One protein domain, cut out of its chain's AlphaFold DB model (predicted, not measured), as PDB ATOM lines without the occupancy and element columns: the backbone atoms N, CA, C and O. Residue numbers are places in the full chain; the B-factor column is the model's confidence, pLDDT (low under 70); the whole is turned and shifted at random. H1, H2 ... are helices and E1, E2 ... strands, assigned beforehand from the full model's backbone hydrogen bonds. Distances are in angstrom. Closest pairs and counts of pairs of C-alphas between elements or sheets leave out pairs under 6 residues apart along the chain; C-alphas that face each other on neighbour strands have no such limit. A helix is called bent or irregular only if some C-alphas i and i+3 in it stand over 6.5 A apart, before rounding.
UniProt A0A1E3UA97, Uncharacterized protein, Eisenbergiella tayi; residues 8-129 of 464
ATOM      1  N   ARG A   8      17.905  38.086  37.380       75.44
ATOM      2  CA  ARG A   8      18.782  39.175  36.963       75.44
ATOM      3  C   ARG A   8      17.979  40.460  36.786       75.44
ATOM      4  O   ARG A   8      17.045  40.527  35.984       75.44
ATOM      5  N   TRP A   9      18.416  41.497  37.493       70.81
ATOM      6  CA  TRP A   9      17.786  42.810  37.521       70.81
ATOM      7  C   TRP A   9      18.803  43.889  37.137       70.81
ATOM      8  O   TRP A   9      19.917  43.908  37.649       70.81
ATOM      9  N   VAL A  10      18.438  44.810  36.244       59.72
ATOM     10  CA  VAL A  10      19.281  45.971  35.888       59.72
ATOM     11  C   VAL A  10      18.546  47.279  36.148       59.72
ATOM     12  O   VAL A  10      17.326  47.319  36.004       59.72
ATOM     13  N   PRO A  11      19.240  48.372  36.510       52.19
ATOM     14  CA  PRO A  11      18.606  49.681  36.611       52.19
ATOM     15  C   PRO A  11      18.001  50.095  35.264       52.19
ATOM     16  O   PRO A  11      18.671  50.015  34.231       52.19
ATOM     17  N   SER A  12      16.748  50.549  35.277       44.56
ATOM     18  CA  SER A  12      16.064  51.043  34.083       44.56
ATOM     19  C   SER A  12      16.832  52.215  33.476       44.56
ATOM     20  O   SER A  12      17.312  53.106  34.184       44.56
ATOM     21  N   LYS A  13      16.909  52.246  32.142       53.53
ATOM     22  CA  LYS A  13      17.507  53.370  31.404       53.53
ATOM     23  C   LYS A  13      16.704  54.667  31.561       53.53
ATOM     24  O   LYS A  13      17.266  55.742  31.373       53.53
ATOM     25  N   GLU A  14      15.413  54.566  31.876       52.66
ATOM     26  CA  GLU A  14      14.491  55.705  31.981       52.66
ATOM     27  C   GLU A  14      14.398  56.252  33.413       52.66
ATOM     28  O   GLU A  14      14.266  57.460  33.604       52.66
ATOM     29  N   ASP A  15      14.511  55.379  34.419       51.53
ATOM     30  CA  ASP A  15      14.510  55.739  35.839       51.53
ATOM     31  C   ASP A  15      15.474  54.825  36.621       51.53
ATOM     32  O   ASP A  15      15.099  53.709  36.988       51.53
ATOM     33  N   PRO A  16      16.694  55.292  36.944       49.97
ATOM     34  CA  PRO A  16      17.687  54.506  37.680       49.97
ATOM     35  C   PRO A  16      17.238  54.033  39.074       49.97
ATOM     36  O   PRO A  16      17.939  53.232  39.689       49.97
ATOM     37  N   SER A  17      16.111  54.533  39.600       43.28
ATOM     38  CA  SER A  17      15.518  54.066  40.861       43.28
ATOM     39  C   SER A  17      14.621  52.829  40.710       43.28
ATOM     40  O   SER A  17      14.191  52.259  41.714       43.28
ATOM     41  N   ARG A  18      14.349  52.393  39.472       40.47
ATOM     42  CA  ARG A  18      13.582  51.185  39.146       40.47
ATOM     43  C   ARG A  18      14.495  50.127  38.545       40.47
ATOM     44  O   ARG A  18      15.343  50.440  37.716       40.47
ATOM     45  N   SER A  19      14.277  48.875  38.927       63.00
ATOM     46  CA  SER A  19      14.955  47.727  38.330       63.00
ATOM     47  C   SER A  19      14.060  47.063  37.285       63.00
ATOM     48  O   SER A  19      12.869  46.861  37.519       63.00
ATOM     49  N   GLU A  20      14.637  46.712  36.144       63.66
ATOM     50  CA  GLU A  20      14.016  45.927  35.083       63.66
ATOM     51  C   GLU A  20      14.515  44.484  35.152       63.66
ATOM     52  O   GLU A  20      15.719  44.232  35.233       63.66
ATOM     53  N   TYR A  21      13.571  43.541  35.128       71.19
ATOM     54  CA  TYR A  21      13.864  42.119  35.016       71.19
ATOM     55  C   TYR A  21      14.381  41.832  33.609       71.19
ATOM     56  O   TYR A  21      13.695  42.134  32.631       71.19
ATOM     57  N   ILE A  22      15.569  41.242  33.504       73.25
ATOM     58  CA  ILE A  22      16.187  40.926  32.207       73.25
ATOM     59  C   ILE A  22      16.429  39.433  31.985       73.25
ATOM     60  O   ILE A  22      17.014  39.064  30.971       73.25
ATOM     61  N   GLY A  23      15.962  38.579  32.896       80.38
ATOM     62  CA  GLY A  23      16.041  37.127  32.762       80.38
ATOM     63  C   GLY A  23      16.506  36.436  34.035       80.38
ATOM     64  O   GLY A  23      16.580  37.037  35.109       80.38
ATOM     65  N   GLN A  24      16.817  35.151  33.910       86.75
ATOM     66  CA  GLN A  24      17.373  34.352  34.994       86.75
ATOM     67  C   GLN A  24      18.900  34.324  34.900       86.75
ATOM     68  O   GLN A  24      19.497  34.481  33.836       86.75
ATOM     69  N   ARG A  25      19.559  34.128  36.037       87.44
ATOM     70  CA  ARG A  25      21.002  33.911  36.102       87.44
ATOM     71  C   ARG A  25      21.328  32.486  35.693       87.44
ATOM     72  O   ARG A  25      20.546  31.553  35.895       87.44
ATOM     73  N   THR A  26      22.518  32.302  35.142       90.75
ATOM     74  CA  THR A  26      23.024  30.972  34.815       90.75
ATOM     75  C   THR A  26      23.318  30.178  36.084       90.75
ATOM     76  O   THR A  26      23.694  30.734  37.121       90.75
ATOM     77  N   GLY A  27      23.196  28.852  36.008       90.38
ATOM     78  CA  GLY A  27      23.542  27.986  37.133       90.38
ATOM     79  C   GLY A  27      24.999  28.141  37.569       90.38
ATOM     80  O   GLY A  27      25.291  28.055  38.758       90.38
ATOM     81  N   GLN A  28      25.897  28.467  36.635       90.69
ATOM     82  CA  GLN A  28      27.299  28.749  36.927       90.69
ATOM     83  C   GLN A  28      27.498  30.033  37.748       90.69
ATOM     84  O   GLN A  28      28.276  30.014  38.699       90.69
ATOM     85  N   GLU A  29      26.789  31.122  37.434       90.12
ATOM     86  CA  GLU A  29      26.856  32.361  38.225       90.12
ATOM     87  C   GLU A  29      26.368  32.147  39.658       90.12
ATOM     88  O   GLU A  29      27.000  32.604  40.611       90.12
ATOM     89  N   VAL A  30      25.237  31.451  39.808       91.38
ATOM     90  CA  VAL A  30      24.644  31.140  41.115       91.38
ATOM     91  C   VAL A  30      25.565  30.217  41.916       91.38
ATOM     92  O   VAL A  30      25.778  30.439  43.109       91.38
ATOM     93  N   PHE A  31      26.159  29.215  41.265       93.62
ATOM     94  CA  PHE A  31      27.117  28.304  41.886       93.62
ATOM     95  C   PHE A  31      28.385  29.012  42.361       93.62
ATOM     96  O   PHE A  31      28.774  28.821  43.511       93.62
ATOM     97  N   GLU A  32      29.031  29.823  41.522       91.69
ATOM     98  CA  GLU A  32      30.299  30.449  41.904       91.69
ATOM     99  C   GLU A  32      30.088  31.542  42.964       91.69
ATOM    100  O   GLU A  32      30.940  31.734  43.834       91.69
ATOM    101  N   GLU A  33      28.937  32.225  42.963       91.38
ATOM    102  CA  GLU A  33      28.564  33.103  44.075       91.38
ATOM    103  C   GLU A  33      28.362  32.319  45.376       91.38
ATOM    104  O   GLU A  33      28.935  32.694  46.401       91.38
ATOM    105  N   LEU A  34      27.616  31.209  45.344       91.81
ATOM    106  CA  LEU A  34      27.419  30.353  46.514       91.81
ATOM    107  C   LEU A  34      28.747  29.807  47.039       91.81
ATOM    108  O   LEU A  34      29.028  29.903  48.232       91.81
ATOM    109  N   ARG A  35      29.582  29.272  46.148       91.56
ATOM    110  CA  ARG A  35      30.905  28.745  46.469       91.56
ATOM    111  C   ARG A  35      31.762  29.807  47.153       91.56
ATOM    112  O   ARG A  35      32.324  29.530  48.207       91.56
ATOM    113  N   GLN A  36      31.808  31.024  46.610       87.00
ATOM    114  CA  GLN A  36      32.571  32.120  47.205       87.00
ATOM    115  C   GLN A  36      32.000  32.547  48.566       87.00
ATOM    116  O   GLN A  36      32.765  32.796  49.495       87.00
ATOM    117  N   GLN A  37      30.675  32.606  48.735       85.88
ATOM    118  CA  GLN A  37      30.074  32.894  50.043       85.88
ATOM    119  C   GLN A  37      30.422  31.816  51.084       85.88
ATOM    120  O   GLN A  37      30.802  32.152  52.208       85.88
ATOM    121  N   LEU A  38      30.356  30.538  50.706       85.69
ATOM    122  CA  LEU A  38      30.737  29.419  51.565       85.69
ATOM    123  C   LEU A  38      32.232  29.444  51.905       85.69
ATOM    124  O   LEU A  38      32.586  29.257  53.066       85.69
ATOM    125  N   GLU A  39      33.104  29.725  50.937       84.69
ATOM    126  CA  GLU A  39      34.547  29.878  51.153       84.69
ATOM    127  C   GLU A  39      34.844  31.014  52.140       84.69
ATOM    128  O   GLU A  39      35.552  30.813  53.127       84.69
ATOM    129  N   ASN A  40      34.213  32.174  51.944       75.94
ATOM    130  CA  ASN A  40      34.352  33.332  52.828       75.94
ATOM    131  C   ASN A  40      33.870  33.056  54.254       75.94
ATOM    132  O   ASN A  40      34.395  33.642  55.202       75.94
ATOM    133  N   MET A  41      32.886  32.170  54.410       73.19
ATOM    134  CA  MET A  41      32.416  31.696  55.708       73.19
ATOM    135  C   MET A  41      33.267  30.557  56.271       73.19
ATOM    136  O   MET A  41      33.087  30.216  57.429       73.19
ATOM    137  N   GLY A  42      34.174  29.949  55.504       74.75
ATOM    138  CA  GLY A  42      34.882  28.737  55.920       74.75
ATOM    139  C   GLY A  42      33.983  27.492  55.982       74.75
ATOM    140  O   GLY A  42      34.250  26.584  56.769       74.75
ATOM    141  N   CYS A  43      32.920  27.470  55.174       84.12
ATOM    142  CA  CYS A  43      31.898  26.428  55.062       84.12
ATOM    143  C   CYS A  43      31.943  25.707  53.700       84.12
ATOM    144  O   CYS A  43      30.896  25.363  53.158       84.12
ATOM    145  N   LEU A  44      33.127  25.493  53.119       86.75
ATOM    146  CA  LEU A  44      33.275  24.650  51.927       86.75
ATOM    147  C   LEU A  44      33.523  23.183  52.334       86.75
ATOM    148  O   LEU A  44      34.225  22.962  53.328       86.75
ATOM    149  N   PRO A  45      33.001  22.188  51.592       87.50
ATOM    150  CA  PRO A  45      33.457  20.806  51.727       87.50
ATOM    151  C   PRO A  45      34.961  20.686  51.461       87.50
ATOM    152  O   PRO A  45      35.513  21.437  50.654       87.50
ATOM    153  N   ASP A  46      35.625  19.764  52.154       85.06
ATOM    154  CA  ASP A  46      37.087  19.643  52.160       85.06
ATOM    155  C   ASP A  46      37.652  18.684  51.099       85.06
ATOM    156  O   ASP A  46      38.852  18.744  50.835       85.06
ATOM    157  N   GLU A  47      36.820  17.861  50.445       88.31
ATOM    158  CA  GLU A  47      37.240  17.066  49.279       88.31
ATOM    159  C   GLU A  47      36.934  17.789  47.961       88.31
ATOM    160  O   GLU A  47      37.849  18.134  47.213       88.31
ATOM    161  N   TYR A  48      35.653  18.039  47.664       91.06
ATOM    162  CA  TYR A  48      35.242  18.798  46.478       91.06
ATOM    163  C   TYR A  48      33.848  19.414  46.618       91.06
ATOM    164  O   TYR A  48      33.025  18.975  47.421       91.06
ATOM    165  N   PHE A  49      33.573  20.415  45.779       94.06
ATOM    166  CA  PHE A  49      32.271  21.059  45.618       94.06
ATOM    167  C   PHE A  49      32.077  21.412  44.140       94.06
ATOM    168  O   PHE A  49      32.789  22.272  43.620       94.06
ATOM    169  N   LEU A  50      31.188  20.698  43.447       94.25
ATOM    170  CA  LEU A  50      31.118  20.664  41.983       94.25
ATOM    171  C   LEU A  50      29.711  20.975  41.473       94.25
ATOM    172  O   LEU A  50      28.733  20.435  41.985       94.25
ATOM    173  N   LEU A  51      29.623  21.798  40.427       94.38
ATOM    174  CA  LEU A  51      28.387  22.045  39.685       94.38
ATOM    175  C   LEU A  51      28.008  20.812  38.841       94.38
ATOM    176  O   LEU A  51      28.867  20.202  38.207       94.38
ATOM    177  N   ASP A  52      26.723  20.453  38.805       93.56
ATOM    178  CA  ASP A  52      26.205  19.408  37.912       93.56
ATOM    179  C   ASP A  52      26.315  19.881  36.449       93.56
ATOM    180  O   ASP A  52      25.869  20.976  36.093       93.56
ATOM    181  N   GLN A  53      26.877  19.023  35.588       89.62
ATOM    182  CA  GLN A  53      27.137  19.278  34.162       89.62
ATOM    183  C   GLN A  53      25.918  19.804  33.393       89.62
ATOM    184  O   GLN A  53      26.049  20.486  32.377       89.62
ATOM    185  N   ARG A  54      24.703  19.504  33.864       90.88
ATOM    186  CA  ARG A  54      23.454  20.003  33.279       90.88
ATOM    187  C   ARG A  54      23.314  21.515  33.343       90.88
ATOM    188  O   ARG A  54      22.505  22.022  32.572       90.88
ATOM    189  N   TRP A  55      24.009  22.180  34.260       90.50
ATOM    190  CA  TRP A  55      23.955  23.624  34.511       90.50
ATOM    191  C   TRP A  55      25.182  24.373  33.993       90.50
ATOM    192  O   TRP A  55      25.272  25.592  34.131       90.50
ATOM    193  N   GLU A  56      26.116  23.653  33.376       85.06
ATOM    194  CA  GLU A  56      27.206  24.248  32.620       85.06
ATOM    195  C   GLU A  56      26.689  24.864  31.308       85.06
ATOM    196  O   GLU A  56      25.523  24.730  30.928       85.06
ATOM    197  N   ASN A  57      27.589  25.516  30.573       82.94
ATOM    198  CA  ASN A  57      27.331  26.031  29.227       82.94
ATOM    199  C   ASN A  57      26.191  27.059  29.142       82.94
ATOM    200  O   ASN A  57      25.459  27.088  28.152       82.94
ATOM    201  N   GLY A  58      26.058  27.907  30.165       82.38
ATOM    202  CA  GLY A  58      25.145  29.049  30.128       82.38
ATOM    203  C   GLY A  58      23.683  28.716  30.385       82.38
ATOM    204  O   GLY A  58      22.817  29.536  30.094       82.38
ATOM    205  N   ARG A  59      23.378  27.530  30.917       88.12
ATOM    206  CA  ARG A  59      21.998  27.191  31.256       88.12
ATOM    207  C   ARG A  59      21.492  28.062  32.405       88.12
ATOM    208  O   ARG A  59      22.065  28.059  33.493       88.12
ATOM    209  N   GLU A  60      20.388  28.750  32.156       91.81
ATOM    210  CA  GLU A  60      19.673  29.555  33.144       91.81
ATOM    211  C   GLU A  60      18.938  28.700  34.178       91.81
ATOM    212  O   GLU A  60      18.419  27.622  33.868       91.81
ATOM    213  N   ILE A  61      18.899  29.198  35.415       89.94
ATOM    214  CA  ILE A  61      18.060  28.658  36.481       89.94
ATOM    215  C   ILE A  61      16.584  28.895  36.114       89.94
ATOM    216  O   ILE A  61      16.244  30.005  35.724       89.94
ATOM    217  N   PRO A  62      15.686  27.898  36.214       89.06
ATOM    218  CA  PRO A  62      14.276  28.083  35.891       89.06
ATOM    219  C   PRO A  62      13.608  29.109  36.806       89.06
ATOM    220  O   PRO A  62      13.917  29.194  37.996       89.06
ATOM    221  N   GLU A  63      12.646  29.854  36.265       85.69
ATOM    222  CA  GLU A  63      11.862  30.806  37.049       85.69
ATOM    223  C   GLU A  63      11.122  30.102  38.197       85.69
ATOM    224  O   GLU A  63      10.534  29.031  38.026       85.69
ATOM    225  N   GLY A  64      11.181  30.698  39.389       81.88
ATOM    226  CA  GLY A  64      10.588  30.124  40.596       81.88
ATOM    227  C   GLY A  64      11.266  28.841  41.087       81.88
ATOM    228  O   GLY A  64      10.668  28.120  41.889       81.88
ATOM    229  N   ALA A  65      12.477  28.525  40.612       86.75
ATOM    230  CA  ALA A  65      13.247  27.416  41.148       86.75
ATOM    231  C   ALA A  65      13.655  27.678  42.600       86.75
ATOM    232  O   ALA A  65      14.249  28.699  42.933       86.75
ATOM    233  N   ASP A  66      13.353  26.706  43.448       85.19
ATOM    234  CA  ASP A  66      13.748  26.659  44.846       85.19
ATOM    235  C   ASP A  66      14.874  25.637  45.045       85.19
ATOM    236  O   ASP A  66      15.014  24.692  44.261       85.19
ATOM    237  N   ILE A  67      15.666  25.798  46.103       87.75
ATOM    238  CA  ILE A  67      16.759  24.886  46.441       87.75
ATOM    239  C   ILE A  67      16.420  24.011  47.645       87.75
ATOM    240  O   ILE A  67      15.787  24.439  48.610       87.75
ATOM    241  N   PHE A  68      16.911  22.776  47.640       84.19
ATOM    242  CA  PHE A  68      16.974  21.967  48.853       84.19
ATOM    243  C   PHE A  68      18.218  21.085  48.858       84.19
ATOM    244  O   PHE A  68      18.735  20.703  47.809       84.19
ATOM    245  N   CYS A  69      18.681  20.750  50.057       88.12
ATOM    246  CA  CYS A  69      19.906  19.995  50.274       88.12
ATOM    247  C   CYS A  69      19.594  18.625  50.883       88.12
ATOM    248  O   CYS A  69      18.737  18.509  51.762       88.12
ATOM    249  N   THR A  70      20.332  17.596  50.478       85.44
ATOM    250  CA  THR A  70      20.372  16.296  51.149       85.44
ATOM    251  C   THR A  70      21.800  15.989  51.564       85.44
ATOM    252  O   THR A  70      22.728  16.153  50.779       85.44
ATOM    253  N   THR A  71      21.970  15.557  52.809       86.31
ATOM    254  CA  THR A  71      23.268  15.173  53.365       86.31
ATOM    255  C   THR A  71      23.177  13.741  53.857       86.31
ATOM    256  O   THR A  71      22.314  13.436  54.685       86.31
ATOM    257  N   ASP A  72      24.035  12.869  53.339       82.38
ATOM    258  CA  ASP A  72      24.000  11.441  53.625       82.38
ATOM    259  C   ASP A  72      25.384  10.773  53.580       82.38
ATOM    260  O   ASP A  72      26.379  11.318  53.101       82.38
ATOM    261  N   TYR A  73      25.445   9.571  54.157       79.50
ATOM    262  CA  TYR A  73      26.595   8.684  54.025       79.50
ATOM    263  C   TYR A  73      26.544   8.029  52.648       79.50
ATOM    264  O   TYR A  73      25.580   7.325  52.333       79.50
ATOM    265  N   GLY A  74      27.574   8.239  51.834       64.19
ATOM    266  CA  GLY A  74      27.623   7.644  50.506       64.19
ATOM    267  C   GLY A  74      27.931   6.150  50.541       64.19
ATOM    268  O   GLY A  74      28.506   5.620  51.489       64.19
ATOM    269  N   ALA A  75      27.594   5.457  49.453       56.66
ATOM    270  CA  ALA A  75      27.934   4.044  49.262       56.66
ATOM    271  C   ALA A  75      29.438   3.805  48.994       56.66
ATOM    272  O   ALA A  75      29.890   2.661  48.965       56.66
ATOM    273  N   SER A  76      30.204   4.868  48.741       56.81
ATOM    274  CA  SER A  76      31.652   4.864  48.530       56.81
ATOM    275  C   SER A  76      32.253   5.958  49.399       56.81
ATOM    276  O   SER A  76      31.800   7.096  49.298       56.81
ATOM    277  N   GLU A  77      33.209   5.564  50.237       64.31
ATOM    278  CA  GLU A  77      33.962   6.343  51.229       64.31
ATOM    279  C   GLU A  77      33.707   7.866  51.216       64.31
ATOM    280  O   GLU A  77      34.055   8.543  50.243       64.31
ATOM    281  N   GLY A  78      33.085   8.397  52.274       71.75
ATOM    282  CA  GLY A  78      32.820   9.830  52.486       71.75
ATOM    283  C   GLY A  78      31.352  10.199  52.752       71.75
ATOM    284  O   GLY A  78      30.426   9.397  52.581       71.75
ATOM    285  N   ILE A  79      31.137  11.450  53.162       84.25
ATOM    286  CA  ILE A  79      29.809  12.047  53.376       84.25
ATOM    287  C   ILE A  79      29.525  13.014  52.234       84.25
ATOM    288  O   ILE A  79      30.375  13.831  51.867       84.25
ATOM    289  N   TYR A  80      28.324  12.916  51.674       89.31
ATOM    290  CA  TYR A  80      27.917  13.655  50.489       89.31
ATOM    291  C   TYR A  80      26.906  14.738  50.850       89.31
ATOM    292  O   TYR A  80      26.149  14.645  51.819       89.31
ATOM    293  N   LEU A  81      26.932  15.800  50.056       91.25
ATOM    294  CA  LEU A  81      25.982  16.895  50.074       91.25
ATOM    295  C   LEU A  81      25.489  17.106  48.653       91.25
ATOM    296  O   LEU A  81      26.205  17.671  47.830       91.25
ATOM    297  N   ASP A  82      24.257  16.702  48.388       92.19
ATOM    298  CA  ASP A  82      23.602  16.986  47.121       92.19
ATOM    299  C   ASP A  82      22.652  18.167  47.283       92.19
ATOM    300  O   ASP A  82      21.799  18.201  48.172       92.19
ATOM    301  N   VAL A  83      22.792  19.147  46.399       93.94
ATOM    302  CA  VAL A  83      21.881  20.284  46.284       93.94
ATOM    303  C   VAL A  83      21.037  20.079  45.041       93.94
ATOM    304  O   VAL A  83      21.562  19.798  43.962       93.94
ATOM    305  N   TYR A  84      19.729  20.250  45.177       91.31
ATOM    306  CA  TYR A  84      18.760  20.100  44.103       91.31
ATOM    307  C   TYR A  84      18.021  21.408  43.862       91.31
ATOM    308  O   TYR A  84      17.718  22.139  44.802       91.31
ATOM    309  N   LEU A  85      17.668  21.642  42.601       91.62
ATOM    310  CA  LEU A  85      16.720  22.667  42.189       91.62
ATOM    311  C   LEU A  85      15.356  22.028  41.957       91.62
ATOM    312  O   LEU A  85      15.253  20.984  41.299       91.62
ATOM    313  N   LYS A  86      14.313  22.667  42.482       88.81
ATOM    314  CA  LYS A  86      12.921  22.261  42.331       88.81
ATOM    315  C   LYS A  86      12.085  23.420  41.814       88.81
ATOM    316  O   LYS A  86      11.996  24.452  42.463       88.81
ATOM    317  N   TRP A  87      11.414  23.221  40.690       90.44
ATOM    318  CA  TRP A  87      10.490  24.195  40.107       90.44
ATOM    319  C   TRP A  87       9.254  23.483  39.560       90.44
ATOM    320  O   TRP A  87       9.116  22.262  39.691       90.44
ATOM    321  N   TYR A  88       8.336  24.242  38.972       86.69
ATOM    322  CA  TYR A  88       7.131  23.709  38.346       86.69
ATOM    323  C   TYR A  88       7.155  23.979  36.839       86.69
ATOM    324  O   TYR A  88       7.290  25.121  36.418       86.69
ATOM    325  N   GLU A  89       6.973  22.929  36.039       88.00
ATOM    326  CA  GLU A  89       6.744  23.004  34.589       88.00
ATOM    327  C   GLU A  89       5.361  22.424  34.292       88.00
ATOM    328  O   GLU A  89       5.054  21.300  34.695       88.00
ATOM    329  N   ASP A  90       4.498  23.202  33.634       86.44
ATOM    330  CA  ASP A  90       3.123  22.803  33.292       86.44
ATOM    331  C   ASP A  90       2.320  22.243  34.486       86.44
ATOM    332  O   ASP A  90       1.533  21.302  34.368       86.44
ATOM    333  N   GLY A  91       2.548  22.808  35.678       84.31
ATOM    334  CA  GLY A  91       1.911  22.383  36.929       84.31
ATOM    335  C   GLY A  91       2.495  21.115  37.565       84.31
ATOM    336  O   GLY A  91       2.065  20.740  38.656       84.31
ATOM    337  N   ASN A  92       3.494  20.478  36.947       86.19
ATOM    338  CA  ASN A  92       4.184  19.312  37.495       86.19
ATOM    339  C   ASN A  92       5.503  19.717  38.175       86.19
ATOM    340  O   ASN A  92       6.268  20.498  37.606       86.19
ATOM    341  N   PRO A  93       5.809  19.181  39.371       88.56
ATOM    342  CA  PRO A  93       7.073  19.463  40.035       88.56
ATOM    343  C   PRO A  93       8.227  18.760  39.309       88.56
ATOM    344  O   PRO A  93       8.213  17.539  39.132       88.56
ATOM    345  N   VAL A  94       9.250  19.524  38.945       91.81
ATOM    346  CA  VAL A  94      10.505  19.030  38.377       91.81
ATOM    347  C   VAL A  94      11.606  19.210  39.412       91.81
ATOM    348  O   VAL A  94      11.764  20.289  39.969       91.81
ATOM    349  N   THR A  95      12.380  18.151  39.648       90.50
ATOM    350  CA  THR A  95      13.560  18.176  40.520       90.50
ATOM    351  C   THR A  95      14.784  17.744  39.725       90.50
ATOM    352  O   THR A  95      14.761  16.688  39.082       90.50
ATOM    353  N   LYS A  96      15.864  18.530  39.774       93.12
ATOM    354  CA  LYS A  96      17.160  18.191  39.161       93.12
ATOM    355  C   LYS A  96      18.303  18.479  40.130       93.12
ATOM    356  O   LYS A  96      18.233  19.435  40.892       93.12
ATOM    357  N   GLY A  97      19.344  17.647  40.085       92.00
ATOM    358  CA  GLY A  97      20.592  17.903  40.811       92.00
ATOM    359  C   GLY A  97      21.247  19.186  40.310       92.00
ATOM    360  O   GLY A  97      21.107  19.516  39.132       92.00
ATOM    361  N   PHE A  98      21.890  19.919  41.213       94.19
ATOM    362  CA  PHE A  98      22.524  21.210  40.957       94.19
ATOM    363  C   PHE A  98      23.992  21.210  41.373       94.19
ATOM    364  O   PHE A  98      24.838  21.603  40.575       94.19
ATOM    365  N   ILE A  99      24.303  20.752  42.587       96.12
ATOM    366  CA  ILE A  99      25.667  20.736  43.130       96.12
ATOM    367  C   ILE A  99      25.887  19.439  43.898       96.12
ATOM    368  O   ILE A  99      24.990  19.004  44.616       96.12
ATOM    369  N   THR A 100      27.094  18.887  43.808       93.38
ATOM    370  CA  THR A 100      27.548  17.791  44.668       93.38
ATOM    371  C   THR A 100      28.798  18.217  45.432       93.38
ATOM    372  O   THR A 100      29.803  18.633  44.851       93.38
ATOM    373  N   GLY A 101      28.730  18.118  46.755       92.06
ATOM    374  CA  GLY A 101      29.838  18.308  47.679       92.06
ATOM    375  C   GLY A 101      30.207  17.006  48.378       92.06
ATOM    376  O   GLY A 101      29.340  16.166  48.615       92.06
ATOM    377  N   LYS A 102      31.480  16.854  48.737       90.69
ATOM    378  CA  LYS A 102      31.968  15.678  49.460       90.69
ATOM    379  C   LYS A 102      33.013  16.042  50.509       90.69
ATOM    380  O   LYS A 102      33.805  16.965  50.295       90.69
ATOM    381  N   THR A 103      32.993  15.322  51.630       85.81
ATOM    382  CA  THR A 103      34.052  15.375  52.642       85.81
ATOM    383  C   THR A 103      35.102  14.285  52.477       85.81
ATOM    384  O   THR A 103      34.778  13.164  52.090       85.81
ATOM    385  N   LEU A 104      36.334  14.587  52.897       84.62
ATOM    386  CA  LEU A 104      37.420  13.602  52.998       84.62
ATOM    387  C   LEU A 104      37.183  12.576  54.118       84.62
ATOM    388  O   LEU A 104      37.677  11.452  54.046       84.62
ATOM    389  N   GLY A 105      36.487  12.985  55.181       79.75
ATOM    390  CA  GLY A 105      36.185  12.163  56.352       79.75
ATOM    391  C   GLY A 105      34.789  11.533  56.332       79.75
ATOM    392  O   GLY A 105      33.909  11.929  55.566       79.75
ATOM    393  N   GLU A 106      34.592  10.558  57.222       83.19
ATOM    394  CA  GLU A 106      33.353   9.777  57.393       83.19
ATOM    395  C   GLU A 106      32.825   9.794  58.836       83.19
ATOM    396  O   GLU A 106      31.913   9.045  59.194       83.19
ATOM    397  N   SER A 107      33.425  10.601  59.711       77.06
ATOM    398  CA  SER A 107      33.056  10.622  61.124       77.06
ATOM    399  C   SER A 107      31.696  11.293  61.356       77.06
ATOM    400  O   SER A 107      31.153  11.988  60.496       77.06
ATOM    401  N   GLY A 108      31.129  11.113  62.553       69.62
ATOM    402  CA  GLY A 108      29.943  11.875  62.965       69.62
ATOM    403  C   GLY A 108      30.182  13.392  62.968       69.62
ATOM    404  O   GLY A 108      29.285  14.147  62.613       69.62
ATOM    405  N   ASP A 109      31.408  13.832  63.270       70.62
ATOM    406  CA  ASP A 109      31.779  15.251  63.237       70.62
ATOM    407  C   ASP A 109      31.826  15.791  61.796       70.62
ATOM    408  O   ASP A 109      31.439  16.936  61.544       70.62
ATOM    409  N   ASP A 110      32.251  14.962  60.836       76.69
ATOM    410  CA  ASP A 110      32.217  15.295  59.406       76.69
ATOM    411  C   ASP A 110      30.766  15.414  58.910       76.69
ATOM    412  O   ASP A 110      30.443  16.323  58.140       76.69
ATOM    413  N   LEU A 111      29.867  14.561  59.422       77.88
ATOM    414  CA  LEU A 111      28.432  14.634  59.134       77.88
ATOM    415  C   LEU A 111      27.828  15.937  59.659       77.88
ATOM    416  O   LEU A 111      27.133  16.643  58.925       77.88
ATOM    417  N   ASP A 112      28.118  16.280  60.914       76.38
ATOM    418  CA  ASP A 112      27.648  17.515  61.540       76.38
ATOM    419  C   ASP A 112      28.167  18.749  60.790       76.38
ATOM    420  O   ASP A 112      27.406  19.684  60.515       76.38
ATOM    421  N   ARG A 113      29.445  18.741  60.382       78.62
ATOM    422  CA  ARG A 113      30.021  19.784  59.523       78.62
ATOM    423  C   ARG A 113      29.260  19.889  58.204       78.62
ATOM    424  O   ARG A 113      28.926  21.003  57.801       78.62
ATOM    425  N   MET A 114      28.950  18.776  57.548       84.44
ATOM    426  CA  MET A 114      28.232  18.800  56.276       84.44
ATOM    427  C   MET A 114      26.793  19.326  56.427       84.44
ATOM    428  O   MET A 114      26.330  20.112  55.596       84.44
ATOM    429  N   PHE A 115      26.107  19.020  57.533       80.81
ATOM    430  CA  PHE A 115      24.811  19.631  57.854       80.81
ATOM    431  C   PHE A 115      24.901  21.143  58.107       80.81
ATOM    432  O   PHE A 115      23.981  21.882  57.746       80.81
ATOM    433  N   LEU A 116      25.998  21.635  58.695       82.38
ATOM    434  CA  LEU A 116      26.235  23.079  58.819       82.38
ATOM    435  C   LEU A 116      26.398  23.738  57.445       82.38
ATOM    436  O   LEU A 116      25.853  24.821  57.233       82.38
ATOM    437  N   ILE A 117      27.088  23.079  56.512       85.38
ATOM    438  CA  ILE A 117      27.220  23.545  55.124       85.38
ATOM    439  C   ILE A 117      25.846  23.559  54.441       85.38
ATOM    440  O   ILE A 117      25.461  24.578  53.877       85.38
ATOM    441  N   SER A 118      25.056  22.493  54.573       84.88
ATOM    442  CA  SER A 118      23.674  22.412  54.068       84.88
ATOM    443  C   SER A 118      22.777  23.548  54.591       84.88
ATOM    444  O   SER A 118      22.051  24.198  53.831       84.88
ATOM    445  N   SER A 119      22.886  23.855  55.887       80.94
ATOM    446  CA  SER A 119      22.188  24.976  56.526       80.94
ATOM    447  C   SER A 119      22.663  26.330  55.994       80.94
ATOM    448  O   SER A 119      21.841  27.204  55.713       80.94
ATOM    449  N   ALA A 120      23.974  26.506  55.801       84.38
ATOM    450  CA  ALA A 120      24.529  27.704  55.180       84.38
ATOM    451  C   ALA A 120      24.027  27.867  53.737       84.38
ATOM    452  O   ALA A 120      23.605  28.953  53.374       84.38
ATOM    453  N   ILE A 121      23.957  26.802  52.938       86.94
ATOM    454  CA  ILE A 121      23.388  26.870  51.584       86.94
ATOM    455  C   ILE A 121      21.917  27.288  51.637       86.94
ATOM    456  O   ILE A 121      21.535  28.238  50.968       86.94
ATOM    457  N   THR A 122      21.104  26.660  52.487       82.44
ATOM    458  CA  THR A 122      19.680  27.012  52.639       82.44
ATOM    459  C   THR A 122      19.505  28.494  52.989       82.44
ATOM    460  O   THR A 122      18.727  29.215  52.366       82.44
ATOM    461  N   LYS A 123      20.290  28.994  53.950       83.12
ATOM    462  CA  LYS A 123      20.271  30.410  54.332       83.12
ATOM    463  C   LYS A 123      20.710  31.341  53.199       83.12
ATOM    464  O   LYS A 123      20.303  32.500  53.201       83.12
ATOM    465  N   ALA A 124      21.544  30.879  52.266       85.31
ATOM    466  CA  ALA A 124      22.044  31.709  51.173       85.31
ATOM    467  C   ALA A 124      20.924  32.049  50.191       85.31
ATOM    468  O   ALA A 124      20.960  33.117  49.600       85.31
ATOM    469  N   PHE A 125      19.893  31.211  50.080       83.00
ATOM    470  CA  PHE A 125      18.753  31.451  49.192       83.00
ATOM    471  C   PHE A 125      17.502  31.935  49.935       83.00
ATOM    472  O   PHE A 125      16.715  32.692  49.378       83.00
ATOM    473  N   HIS A 126      17.314  31.552  51.203       79.69
ATOM    474  CA  HIS A 126      16.093  31.883  51.958       79.69
ATOM    475  C   HIS A 126      16.276  32.942  53.054       79.69
ATOM    476  O   HIS A 126      15.301  33.366  53.679       79.69
ATOM    477  N   GLY A 127      17.512  33.368  53.326       70.88
ATOM    478  CA  GLY A 127      17.835  34.261  54.438       70.88
ATOM    479  C   GLY A 127      17.679  33.605  55.820       70.88
ATOM    480  O   GLY A 127      17.433  32.407  55.961       70.88
ATOM    481  N   ASP A 128      17.821  34.404  56.881       59.25
ATOM    482  CA  ASP A 128      17.836  33.916  58.273       59.25
ATOM    483  C   ASP A 128      16.464  33.432  58.802       59.25
ATOM    484  O   ASP A 128      16.379  32.931  59.924       59.25
ATOM    485  N   GLY A 129      15.391  33.549  58.009       45.44
ATOM    486  CA  GLY A 129      14.025  33.153  58.382       45.44
ATOM    487  C   GLY A 129      13.651  31.694  58.079       45.44
ATOM    488  O   GLY A 129      12.592  31.237  58.514       45.44
TER     489      GLY A 129
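What this domain is: This is residues 8 to 129 of the 464 residues of an uncharacterized protein of Eisenbergiella tayi (UniProt A0A1E3UA97). A strongly twisted, antiparallel sheet of four strands has the long helix H2 packed along its strands E4 and E5, while the shorter helix H1 packs by the edge strand E3 and meets H2 at a steep angle. The small hairpin of E1 and E2 reaches away from this body as an arm at one end of the longest axis. The printed part has 122 residues with two named helices and six named strands, in the order E1, E2, H1, E3, E4, E5, E6, H2; the class is mixed, helices and strands. The sheet's order is E3, E6, E5, E4. The whole is only just compact, close to loose, with a radius of gyration of the C-alphas of 16.4 A, and elongated, spanning 57 by 34 by 30 A.

How they stand to each other: E1, residues 8 to 11, and E2, residues 19 to 24, form an antiparallel hairpin, with N 10 and O 20 3.0 A apart. H1, residues 27 to 41, is on the sheet of E3, residues 48 to 51, E4, residues 66 to 73, E5, residues 79 to 89, and E6, residues 92 to 102. The closest C-alphas of H1 and E3, those of Phe 31 and Leu 51, are 6.8 A apart. E4, E5 and E6 are a meander, each strand the antiparallel neighbour of the one before; with E3, the antiparallel neighbour of E6, they make a Greek key. Within hydrogen-bond range are N 70 and O 82, 2.8 A, between E4 and E5, N 94 and O 87, 2.8 A, between E5 and E6, and N 50 and O 100, 2.9 A, between E3 and E6. H2, residues 108 to 129, is on the sheet at a height over the sheet of 9.4 A, over E5 and E4, and runs along the strands, at 4 degrees to E4 on the local plane. The closest C-alphas of H2 and E4, those of Cys 69 and Ser 118, are 5.9 A apart. Residues 34 to 38 of H1 touch H2, with the C-alphas of Leu 34 and Ala 124 closest at 7.2 A, at a steep tilt of 64 degrees, opposite ways. Each O i to N i+4 pair is within hydrogen-bond range in H1, and 15 of 18 are in H2.

Where its parts are: E1 begins at C-alpha 8, (18.782, 39.175, 36.963). H1 is 20.9 A long, E4 23.9 A, E5 31.7 A, E6 30.5 A and H2 27.0 A. H2 has a kink of 83 degrees near residue 123 and is irregular, with C-alphas 125 and 128 9.5 A apart; it ends at C-alpha 129, (14.025, 33.153, 58.382).

The domain as a whole: The two C-alphas farthest apart, those of Glu 14 and Ser 107, are 56.8 A apart. The printed part has no cut. The link from E3 to E4, residues 52 to 65, is long. Mean pLDDT of the printed part is 81.3; residues 10 to 20, 74 to 77, 108 and 128 to 129 are under 70.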